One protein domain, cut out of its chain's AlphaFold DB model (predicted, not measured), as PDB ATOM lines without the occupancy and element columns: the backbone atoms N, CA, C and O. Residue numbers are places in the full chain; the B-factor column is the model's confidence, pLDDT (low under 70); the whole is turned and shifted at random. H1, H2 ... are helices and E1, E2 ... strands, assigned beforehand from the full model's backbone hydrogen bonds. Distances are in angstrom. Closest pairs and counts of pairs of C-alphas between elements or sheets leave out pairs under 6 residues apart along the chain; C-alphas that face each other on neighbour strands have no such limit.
ATOM      1  N   PHE A   5      26.953 -27.748  53.292       87.31
ATOM      2  CA  PHE A   5      26.894 -29.201  53.230       87.31
ATOM      3  C   PHE A   5      27.332 -29.790  54.581       87.31
ATOM      4  O   PHE A   5      28.516 -29.770  54.931       87.31
ATOM      5  N   LYS A   6      26.363 -30.304  55.350       81.62
ATOM      6  CA  LYS A   6      26.584 -31.054  56.596       81.62
ATOM      7  C   LYS A   6      26.232 -32.539  56.394       81.62
ATOM      8  O   LYS A   6      25.129 -32.818  55.924       81.62
ATOM      9  N   PRO A   7      27.126 -33.488  56.736       82.44
ATOM     10  CA  PRO A   7      26.832 -34.918  56.657       82.44
ATOM     11  C   PRO A   7      25.560 -35.312  57.413       82.44
ATOM     12  O   PRO A   7      25.269 -34.769  58.478       82.44
ATOM     13  N   ARG A   8      24.824 -36.294  56.886       76.25
ATOM     14  CA  ARG A   8      23.524 -36.753  57.413       76.25
ATOM     15  C   ARG A   8      23.603 -37.561  58.727       76.25
ATOM     16  O   ARG A   8      22.588 -38.046  59.210       76.25
ATOM     17  N   GLY A   9      24.796 -37.703  59.303       75.25
ATOM     18  CA  GLY A   9      25.087 -38.458  60.523       75.25
ATOM     19  C   GLY A   9      26.575 -38.815  60.601       75.25
ATOM     20  O   GLY A   9      27.399 -38.204  59.914       75.25
ATOM     21  N   LYS A  10      26.925 -39.836  61.396       74.81
ATOM     22  CA  LYS A  10      28.230 -40.508  61.282       74.81
ATOM     23  C   LYS A  10      28.238 -41.360  60.006       74.81
ATOM     24  O   LYS A  10      27.701 -42.460  60.007       74.81
ATOM     25  N   LEU A  11      28.818 -40.830  58.929       83.06
ATOM     26  CA  LEU A  11      29.143 -41.598  57.721       83.06
ATOM     27  C   LEU A  11      30.272 -42.595  58.022       83.06
ATOM     28  O   LEU A  11      31.169 -42.269  58.802       83.06
ATOM     29  N   GLY A  12      30.270 -43.766  57.380       82.44
ATOM     30  CA  GLY A  12      31.416 -44.684  57.434       82.44
ATOM     31  C   GLY A  12      32.627 -44.141  56.660       82.44
ATOM     32  O   GLY A  12      32.465 -43.310  55.769       82.44
ATOM     33  N   ASP A  13      33.844 -44.623  56.934       82.56
ATOM     34  CA  ASP A  13      35.079 -44.096  56.312       82.56
ATOM     35  C   ASP A  13      35.055 -44.101  54.772       82.56
ATOM     36  O   ASP A  13      35.509 -43.154  54.128       82.56
ATOM     37  N   GLU A  14      34.497 -45.156  54.175       84.81
ATOM     38  CA  GLU A  14      34.243 -45.279  52.733       84.81
ATOM     39  C   GLU A  14      33.339 -44.154  52.199       84.81
ATOM     40  O   GLU A  14      33.625 -43.515  51.183       84.81
ATOM     41  N   GLU A  15      32.243 -43.888  52.903       83.81
ATOM     42  CA  GLU A  15      31.251 -42.878  52.545       83.81
ATOM     43  C   GLU A  15      31.779 -41.466  52.779       83.81
ATOM     44  O   GLU A  15      31.564 -40.583  51.954       83.81
ATOM     45  N   PHE A  16      32.522 -41.251  53.866       85.31
ATOM     46  CA  PHE A  16      33.136 -39.971  54.190       85.31
ATOM     47  C   PHE A  16      34.227 -39.597  53.176       85.31
ATOM     48  O   PHE A  16      34.297 -38.442  52.751       85.31
ATOM     49  N   LYS A  17      35.016 -40.572  52.693       86.12
ATOM     50  CA  LYS A  17      35.939 -40.389  51.557       86.12
ATOM     51  C   LYS A  17      35.191 -39.971  50.285       86.12
ATOM     52  O   LYS A  17      35.586 -38.991  49.651       86.12
ATOM     53  N   LYS A  18      34.099 -40.663  49.930       86.00
ATOM     54  CA  LYS A  18      33.259 -40.350  48.754       86.00
ATOM     55  C   LYS A  18      32.620 -38.959  48.864       86.00
ATOM     56  O   LYS A  18      32.788 -38.137  47.964       86.00
ATOM     57  N   TYR A  19      32.009 -38.645  50.006       89.56
ATOM     58  CA  TYR A  19      31.489 -37.319  50.350       89.56
ATOM     59  C   TYR A  19      32.549 -36.220  50.187       89.56
ATOM     60  O   TYR A  19      32.307 -35.237  49.484       89.56
ATOM     61  N   LEU A  20      33.742 -36.392  50.773       87.50
ATOM     62  CA  LEU A  20      34.837 -35.425  50.654       87.50
ATOM     63  C   LEU A  20      35.262 -35.211  49.197       87.50
ATOM     64  O   LEU A  20      35.510 -34.072  48.798       87.50
ATOM     65  N   LEU A  21      35.336 -36.277  48.398       87.19
ATOM     66  CA  LEU A  21      35.737 -36.223  46.991       87.19
ATOM     67  C   LEU A  21      34.717 -35.443  46.139       87.19
ATOM     68  O   LEU A  21      35.112 -34.636  45.296       87.19
ATOM     69  N   ILE A  22      33.419 -35.606  46.414       88.19
ATOM     70  CA  ILE A  22      32.334 -34.857  45.763       88.19
ATOM     71  C   ILE A  22      32.332 -33.391  46.226       88.19
ATOM     72  O   ILE A  22      32.447 -32.473  45.408       88.19
ATOM     73  N   VAL A  23      32.242 -33.147  47.538       89.19
ATOM     74  CA  VAL A  23      32.008 -31.804  48.100       89.19
ATOM     75  C   VAL A  23      33.184 -30.854  47.826       89.19
ATOM     76  O   VAL A  23      32.968 -29.694  47.470       89.19
ATOM     77  N   ARG A  24      34.433 -31.355  47.835       90.12
ATOM     78  CA  ARG A  24      35.646 -30.581  47.492       90.12
ATOM     79  C   ARG A  24      35.600 -29.957  46.094       90.12
ATOM     80  O   ARG A  24      36.266 -28.941  45.873       90.12
ATOM     81  N   ARG A  25      34.828 -30.523  45.157       88.12
ATOM     82  CA  ARG A  25      34.689 -30.000  43.786       88.12
ATOM     83  C   ARG A  25      33.836 -28.733  43.727       88.12
ATOM     84  O   ARG A  25      34.114 -27.881  42.887       88.12
ATOM     85  N   ILE A  26      32.843 -28.585  44.605       89.19
ATOM     86  CA  ILE A  26      31.846 -27.497  44.538       89.19
ATOM     87  C   ILE A  26      31.851 -26.547  45.748       89.19
ATOM     88  O   ILE A  26      31.258 -25.475  45.673       89.19
ATOM     89  N   ALA A  27      32.525 -26.910  46.839       89.69
ATOM     90  CA  ALA A  27      32.523 -26.178  48.104       89.69
ATOM     91  C   ALA A  27      33.937 -25.861  48.607       89.69
ATOM     92  O   ALA A  27      34.905 -26.556  48.280       89.69
ATOM     93  N   ASN A  28      34.059 -24.831  49.442       90.25
ATOM     94  CA  ASN A  28      35.229 -24.606  50.295       90.25
ATOM     95  C   ASN A  28      34.941 -25.111  51.709       90.25
ATOM     96  O   ASN A  28      33.790 -25.100  52.131       90.25
ATOM     97  N   PHE A  29      35.974 -25.543  52.428       88.81
ATOM     98  CA  PHE A  29      35.850 -25.751  53.865       88.81
ATOM     99  C   PHE A  29      35.986 -24.398  54.558       88.81
ATOM    100  O   PHE A  29      36.888 -23.629  54.227       88.81
ATOM    101  N   ASP A  30      35.075 -24.130  55.479       87.00
ATOM    102  CA  ASP A  30      35.054 -22.966  56.349       87.00
ATOM    103  C   ASP A  30      35.514 -23.421  57.741       87.00
ATOM    104  O   ASP A  30      34.959 -24.376  58.298       87.00
ATOM    105  N   SER A  31      36.577 -22.802  58.261       83.31
ATOM    106  CA  SER A  31      37.211 -23.172  59.533       83.31
ATOM    107  C   SER A  31      36.313 -22.918  60.737       83.31
ATOM    108  O   SER A  31      36.340 -23.685  61.701       83.31
ATOM    109  N   ASP A  32      35.496 -21.875  60.655       82.19
ATOM    110  CA  ASP A  32      34.822 -21.266  61.796       82.19
ATOM    111  C   ASP A  32      33.434 -21.901  61.938       82.19
ATOM    112  O   ASP A  32      33.030 -22.335  63.019       82.19
ATOM    113  N   LEU A  33      32.764 -22.113  60.801       80.19
ATOM    114  CA  LEU A  33      31.563 -22.939  60.674       80.19
ATOM    115  C   LEU A  33      31.867 -24.452  60.707       80.19
ATOM    116  O   LEU A  33      30.929 -25.259  60.720       80.19
ATOM    117  N   LYS A  34      33.148 -24.852  60.668       82.12
ATOM    118  CA  LYS A  34      33.649 -26.245  60.599       82.12
ATOM    119  C   LYS A  34      32.946 -27.103  59.533       82.12
ATOM    120  O   LYS A  34      32.723 -28.299  59.723       82.12
ATOM    121  N   SER A  35      32.546 -26.485  58.423       85.56
ATOM    122  CA  SER A  35      31.604 -27.055  57.449       85.56
ATOM    123  C   SER A  35      31.999 -26.731  56.007       85.56
ATOM    124  O   SER A  35      32.785 -25.825  55.751       85.56
ATOM    125  N   TRP A  36      31.437 -27.453  55.032       90.31
ATOM    126  CA  TRP A  36      31.672 -27.165  53.613       90.31
ATOM    127  C   TRP A  36      30.625 -26.181  53.076       90.31
ATOM    128  O   TRP A  36      29.450 -26.519  52.982       90.31
ATOM    129  N   VAL A  37      31.048 -24.978  52.692       89.38
ATOM    130  CA  VAL A  37      30.189 -23.912  52.149       89.38
ATOM    131  C   VAL A  37      30.269 -23.899  50.622       89.38
ATOM    132  O   VAL A  37      31.362 -23.936  50.045       89.38
ATOM    133  N   PHE A  38      29.119 -23.847  49.946       90.62
ATOM    134  CA  PHE A  38      29.053 -23.821  48.483       90.62
ATOM    135  C   PHE A  38      29.812 -22.634  47.874       90.62
ATOM    136  O   PHE A  38      29.758 -21.510  48.368       90.62
ATOM    137  N   ASN A  39      30.506 -22.877  46.759       86.88
ATOM    138  CA  ASN A  39      31.220 -21.846  46.019       86.88
ATOM    139  C   ASN A  39      30.973 -22.005  44.511       86.88
ATOM    140  O   ASN A  39      31.628 -22.801  43.834       86.88
ATOM    141  N   ALA A  40      30.064 -21.194  43.965       80.62
ATOM    142  CA  ALA A  40      29.678 -21.240  42.555       80.62
ATOM    143  C   ALA A  40      30.862 -21.076  41.572       80.62
ATOM    144  O   ALA A  40      30.882 -21.737  40.534       80.62
ATOM    145  N   ARG A  41      31.888 -20.275  41.912       76.00
ATOM    146  CA  ARG A  41      33.119 -20.115  41.099       76.00
ATOM    147  C   ARG A  41      34.026 -21.349  41.134       76.00
ATOM    148  O   ARG A  41      34.794 -21.576  40.202       76.00
ATOM    149  N   LYS A  42      33.972 -22.143  42.206       82.44
ATOM    150  CA  LYS A  42      34.685 -23.424  42.313       82.44
ATOM    151  C   LYS A  42      33.935 -24.520  41.561       82.44
ATOM    152  O   LYS A  42      34.537 -25.246  40.773       82.44
ATOM    153  N   ALA A  43      32.613 -24.564  41.732       82.12
ATOM    154  CA  ALA A  43      31.731 -25.463  41.001       82.12
ATOM    155  C   ALA A  43      31.844 -25.265  39.478       82.12
ATOM    156  O   ALA A  43      32.022 -26.246  38.761       82.12
ATOM    157  N   SER A  44      31.839 -24.025  38.970       75.88
ATOM    158  CA  SER A  44      31.982 -23.760  37.529       75.88
ATOM    159  C   SER A  44      33.340 -24.210  36.962       75.88
ATOM    160  O   SER A  44      33.400 -24.759  35.862       75.88
ATOM    161  N   LYS A  45      34.438 -24.066  37.721       75.81
ATOM    162  CA  LYS A  45      35.765 -24.577  37.322       75.81
ATOM    163  C   LYS A  45      35.837 -26.111  37.282       75.81
ATOM    164  O   LYS A  45      36.521 -26.659  36.420       75.81
ATOM    165  N   ASN A  46      35.131 -26.803  38.178       80.94
ATOM    166  CA  ASN A  46      35.252 -28.257  38.384       80.94
ATOM    167  C   ASN A  46      34.107 -29.102  37.785       80.94
ATOM    168  O   ASN A  46      34.161 -30.339  37.842       80.94
ATOM    169  N   VAL A  47      33.075 -28.460  37.231       79.00
ATOM    170  CA  VAL A  47      31.879 -29.099  36.663       79.00
ATOM    171  C   VAL A  47      31.506 -28.427  35.339       79.00
ATOM    172  O   VAL A  47      31.276 -27.220  35.284       79.00
ATOM    173  N   SER A  48      31.468 -29.216  34.265       68.25
ATOM    174  CA  SER A  48      31.481 -28.735  32.875       68.25
ATOM    175  C   SER A  48      30.145 -28.221  32.337       68.25
ATOM    176  O   SER A  48      30.138 -27.367  31.452       68.25
ATOM    177  N   ASN A  49      29.017 -28.743  32.819       71.94
ATOM    178  CA  ASN A  49      27.683 -28.335  32.381       71.94
ATOM    179  C   ASN A  49      26.636 -28.556  33.486       71.94
ATOM    180  O   ASN A  49      26.916 -29.177  34.510       71.94
ATOM    181  N   LEU A  50      25.424 -28.044  33.252       79.00
ATOM    182  CA  LEU A  50      24.316 -28.099  34.203       79.00
ATOM    183  C   LEU A  50      23.893 -29.538  34.557       79.00
ATOM    184  O   LEU A  50      23.674 -29.819  35.730       79.00
ATOM    185  N   LYS A  51      23.853 -30.461  33.585       80.69
ATOM    186  CA  LYS A  51      23.503 -31.867  33.846       80.69
ATOM    187  C   LYS A  51      24.522 -32.524  34.781       80.69
ATOM    188  O   LYS A  51      24.142 -33.037  35.821       80.69
ATOM    189  N   ALA A  52      25.816 -32.378  34.496       81.81
ATOM    190  CA  ALA A  52      26.891 -32.884  35.349       81.81
ATOM    191  C   ALA A  52      26.960 -32.200  36.734       81.81
ATOM    192  O   ALA A  52      27.614 -32.717  37.638       81.81
ATOM    193  N   PHE A  53      26.321 -31.036  36.908       85.88
ATOM    194  CA  PHE A  53      26.113 -30.411  38.216       85.88
ATOM    195  C   PHE A  53      24.926 -31.040  38.950       85.88
ATOM    196  O   PHE A  53      25.048 -31.360  40.126       85.88
ATOM    197  N   GLU A  54      23.814 -31.287  38.260       86.00
ATOM    198  CA  GLU A  54      22.640 -31.971  38.813       86.00
ATOM    199  C   GLU A  54      22.934 -33.429  39.181       86.00
ATOM    200  O   GLU A  54      22.593 -33.842  40.286       86.00
ATOM    201  N   ASP A  55      23.652 -34.172  38.337       86.69
ATOM    202  CA  ASP A  55      24.135 -35.528  38.624       86.69
ATOM    203  C   ASP A  55      24.977 -35.545  39.921       86.69
ATOM    204  O   ASP A  55      24.754 -36.367  40.807       86.69
ATOM    205  N   LEU A  56      25.888 -34.573  40.077       89.00
ATOM    206  CA  LEU A  56      26.769 -34.428  41.243       89.00
ATOM    207  C   LEU A  56      26.005 -34.001  42.511       89.00
ATOM    208  O   LEU A  56      26.307 -34.485  43.599       89.00
ATOM    209  N   ILE A  57      24.997 -33.131  42.395       89.56
ATOM    210  CA  ILE A  57      24.116 -32.770  43.519       89.56
ATOM    211  C   ILE A  57      23.213 -33.948  43.918       89.56
ATOM    212  O   ILE A  57      23.007 -34.170  45.108       89.56
ATOM    213  N   ASN A  58      22.728 -34.744  42.963       88.12
ATOM    214  CA  ASN A  58      21.949 -35.956  43.233       88.12
ATOM    215  C   ASN A  58      22.799 -37.062  43.886       88.12
ATOM    216  O   ASN A  58      22.302 -37.789  44.745       88.12
ATOM    217  N   GLU A  59      24.086 -37.158  43.545       88.12
ATOM    218  CA  GLU A  59      25.047 -37.997  44.267       88.12
ATOM    219  C   GLU A  59      25.287 -37.463  45.694       88.12
ATOM    220  O   GLU A  59      25.220 -38.219  46.663       88.12
ATOM    221  N   LEU A  60      25.470 -36.147  45.853       88.88
ATOM    222  CA  LEU A  60      25.704 -35.502  47.151       88.88
ATOM    223  C   LEU A  60      24.498 -35.592  48.109       88.88
ATOM    224  O   LEU A  60      24.701 -35.744  49.316       88.88
ATOM    225  N   LYS A  61      23.258 -35.592  47.590       87.38
ATOM    226  CA  LYS A  61      22.010 -35.838  48.351       87.38
ATOM    227  C   LYS A  61      22.004 -37.174  49.114       87.38
ATOM    228  O   LYS A  61      21.232 -37.326  50.058       87.38
ATOM    229  N   ARG A  62      22.855 -38.142  48.744       85.38
ATOM    230  CA  ARG A  62      23.021 -39.406  49.490       85.38
ATOM    231  C   ARG A  62      23.691 -39.190  50.850       85.38
ATOM    232  O   ARG A  62      23.344 -39.862  51.814       85.38
ATOM    233  N   TYR A  63      24.605 -38.224  50.931       86.69
ATOM    234  CA  TYR A  63      25.455 -37.969  52.099       86.69
ATOM    235  C   TYR A  63      25.019 -36.748  52.923       86.69
ATOM    236  O   TYR A  63      25.448 -36.596  54.067       86.69
ATOM    237  N   VAL A  64      24.189 -35.868  52.352       87.31
ATOM    238  CA  VAL A  64      23.855 -34.535  52.880       87.31
ATOM    239  C   VAL A  64      22.348 -34.288  52.797       87.31
ATOM    240  O   VAL A  64      21.741 -34.524  51.753       87.31
ATOM    241  N   CYS A  65      21.741 -33.753  53.859       81.31
ATOM    242  CA  CYS A  65      20.385 -33.202  53.774       81.31
ATOM    243  C   CYS A  65      20.395 -31.890  52.973       81.31
ATOM    244  O   CYS A  65      21.040 -30.930  53.384       81.31
ATOM    245  N   LEU A  66      19.659 -31.844  51.861       83.44
ATOM    246  CA  LEU A  66      19.419 -30.640  51.060       83.44
ATOM    247  C   LEU A  66      17.927 -30.558  50.727       83.44
ATOM    248  O   LEU A  66      17.376 -31.500  50.157       83.44
ATOM    249  N   SER A  67      17.278 -29.443  51.059       84.12
ATOM    250  CA  SER A  67      15.891 -29.180  50.661       84.12
ATOM    251  C   SER A  67      15.795 -28.762  49.190       84.12
ATOM    252  O   SER A  67      16.733 -28.198  48.627       84.12
ATOM    253  N   GLU A  68      14.632 -28.940  48.555       81.94
ATOM    254  CA  GLU A  68      14.440 -28.495  47.162       81.94
ATOM    255  C   GLU A  68      14.566 -26.967  46.987       81.94
ATOM    256  O   GLU A  68      14.951 -26.493  45.915       81.94
ATOM    257  N   LYS A  69      14.350 -26.177  48.052       82.75
ATOM    258  CA  LYS A  69      14.654 -24.734  48.052       82.75
ATOM    259  C   LYS A  69      16.160 -24.478  47.928       82.75
ATOM    260  O   LYS A  69      16.567 -23.636  47.130       82.75
ATOM    261  N   GLU A  70      16.987 -25.227  48.657       85.19
ATOM    262  CA  GLU A  70      18.452 -25.133  48.572       85.19
ATOM    263  C   GLU A  70      18.983 -25.688  47.248       85.19
ATOM    264  O   GLU A  70      19.857 -25.074  46.647       85.19
ATOM    265  N   VAL A  71      18.424 -26.787  46.733       85.06
ATOM    266  CA  VAL A  71      18.775 -27.337  45.409       85.06
ATOM    267  C   VAL A  71      18.476 -26.321  44.302       85.06
ATOM    268  O   VAL A  71      19.324 -26.073  43.444       85.06
ATOM    269  N   SER A  72      17.313 -25.665  44.351       82.81
ATOM    270  CA  SER A  72      16.954 -24.583  43.426       82.81
ATOM    271  C   SER A  72      17.899 -23.375  43.550       82.81
ATOM    272  O   SER A  72      18.349 -22.825  42.539       82.81
ATOM    273  N   ALA A  73      18.288 -23.000  44.775       84.38
ATOM    274  CA  ALA A  73      19.259 -21.933  45.016       84.38
ATOM    275  C   ALA A  73      20.673 -22.287  44.504       84.38
ATOM    276  O   ALA A  73      21.275 -21.472  43.805       84.38
ATOM    277  N   LEU A  74      21.163 -23.511  44.742       86.94
ATOM    278  CA  LEU A  74      22.416 -24.042  44.183       86.94
ATOM    279  C   LEU A  74      22.409 -23.987  42.650       86.94
ATOM    280  O   LEU A  74      23.370 -23.516  42.041       86.94
ATOM    281  N   ARG A  75      21.308 -24.422  42.022       84.25
ATOM    282  CA  ARG A  75      21.112 -24.386  40.563       84.25
ATOM    283  C   ARG A  75      21.168 -22.949  40.034       84.25
ATOM    284  O   ARG A  75      21.842 -22.693  39.036       84.25
ATOM    285  N   LYS A  76      20.519 -22.001  40.725       82.56
ATOM    286  CA  LYS A  76      20.498 -20.567  40.383       82.56
ATOM    287  C   LYS A  76      21.872 -19.904  40.537       82.56
ATOM    288  O   LYS A  76      22.301 -19.197  39.626       82.56
ATOM    289  N   GLU A  77      22.579 -20.144  41.641       81.75
ATOM    290  CA  GLU A  77      23.918 -19.585  41.883       81.75
ATOM    291  C   GLU A  77      24.974 -20.192  40.939       81.75
ATOM    292  O   GLU A  77      25.791 -19.451  40.384       81.75
ATOM    293  N   TYR A  78      24.915 -21.505  40.658       81.38
ATOM    294  CA  TYR A  78      25.745 -22.137  39.624       81.38
ATOM    295  C   TYR A  78      25.474 -21.516  38.248       81.38
ATOM    296  O   TYR A  78      26.415 -21.067  37.597       81.38
ATOM    297  N   LEU A  79      24.209 -21.422  37.813       75.75
ATOM    298  CA  LEU A  79      23.850 -20.831  36.517       75.75
ATOM    299  C   LEU A  79      24.292 -19.368  36.387       75.75
ATOM    300  O   LEU A  79      24.793 -18.994  35.327       75.75
ATOM    301  N   GLY A  80      24.175 -18.566  37.450       72.62
ATOM    302  CA  GLY A  80      24.594 -17.161  37.452       72.62
ATOM    303  C   GLY A  80      26.085 -16.964  37.156       72.62
ATOM    304  O   GLY A  80      26.449 -16.086  36.378       72.62
ATOM    305  N   VAL A  81      26.956 -17.817  37.706       70.62
ATOM    306  CA  VAL A  81      28.398 -17.794  37.392       70.62
ATOM    307  C   VAL A  81      28.695 -18.500  36.064       70.62
ATOM    308  O   VAL A  81      29.496 -18.016  35.264       70.62
ATOM    309  N   SER A  82      28.027 -19.620  35.794       63.19
ATOM    310  CA  SER A  82      28.247 -20.476  34.621       63.19
ATOM    311  C   SER A  82      27.827 -19.811  33.297       63.19
ATOM    312  O   SER A  82      28.372 -20.164  32.254       63.19
ATOM    313  N   ARG A  83      26.923 -18.820  33.342       67.12
ATOM    314  CA  ARG A  83      26.497 -17.965  32.212       67.12
ATOM    315  C   ARG A  83      27.035 -16.525  32.283       67.12
ATOM    316  O   ARG A  83      26.488 -15.637  31.627       67.12
ATOM    317  N   SER A  84      28.074 -16.270  33.083       69.50
ATOM    318  CA  SER A  84      28.685 -14.934  33.159       69.50
ATOM    319  C   SER A  84      29.282 -14.498  31.812       69.50
ATOM    320  O   SER A  84      29.766 -15.317  31.030       69.50
TER     321      SER A  84
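Overview. This is residues 5 to 84 of the 887 residues of an uncharacterized protein of Thermofilum sp. ex4484_15 (UniProt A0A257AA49). A small hairpin of two strands, E1 and E2, lies on the side away from H3 of a splayed group of three helices, H1, H3 and H4, and the short helix H2 crosses one end of that group. The printed part has 80 residues, with named elements in the order H1, E1, E2, H2, H3, H4; the sheet E1 - E2 is antiparallel and the class is mostly helix. It is compact, with a radius of gyration of the C-alphas of 12.2 A and spans of 37 by 26 by 23 A.

Arrangement. E1, residues 27 to 30, and E2, residues 35 to 38, form an antiparallel hairpin at 141 degrees, with N 28 and O 37 at 2.9 A and N 37 and O 28 at 2.8 A, within hydrogen-bond range. H1, residues 13 to 26, joins E1 by a tight link. With residues 25 to 26 alone H1 touches H2, residues 40 to 46; the closest C-alphas, of Ile 26 and Ala 43, are 4.1 A apart. H1 touches H3, residues 50 to 60, with its residues 19 to 23 alone, at a shallow tilt of 29 degrees, opposite ways; the closest C-alphas, of Ile 22 and Leu 60, are 6.8 A apart. H2 touches H4, residues 68 to 82, with the C-alphas of Ala 40 and Tyr 78 closest at 5.0 A. H3 and H4, a helical hairpin, only just touch, with 3 pairs of C-alphas within 8 A, the closest those of Leu 50 and Leu 79 at 7.6 A. H1 and H4 are apart. Every O i to N i+4 pair is within hydrogen-bond range in H4, against 8 of 10 in H1, 2 of 3 in H2 and 6 of 7 in H3.

Along the chain. H1 is 20.6 A long from C-alpha 13 at (35.079, -44.096, 56.312), H3 15.0 A, and H4 20.3 A to C-alpha 82 at (28.247, -20.476, 34.621).

Size, cuts and confidence. The C-alphas of Gly 12 and Ser 84, the two farthest apart, are 38.5 A apart. The printed part has no cut and no long link. Residue 48 and residues 82 to 84 have pLDDT under 70.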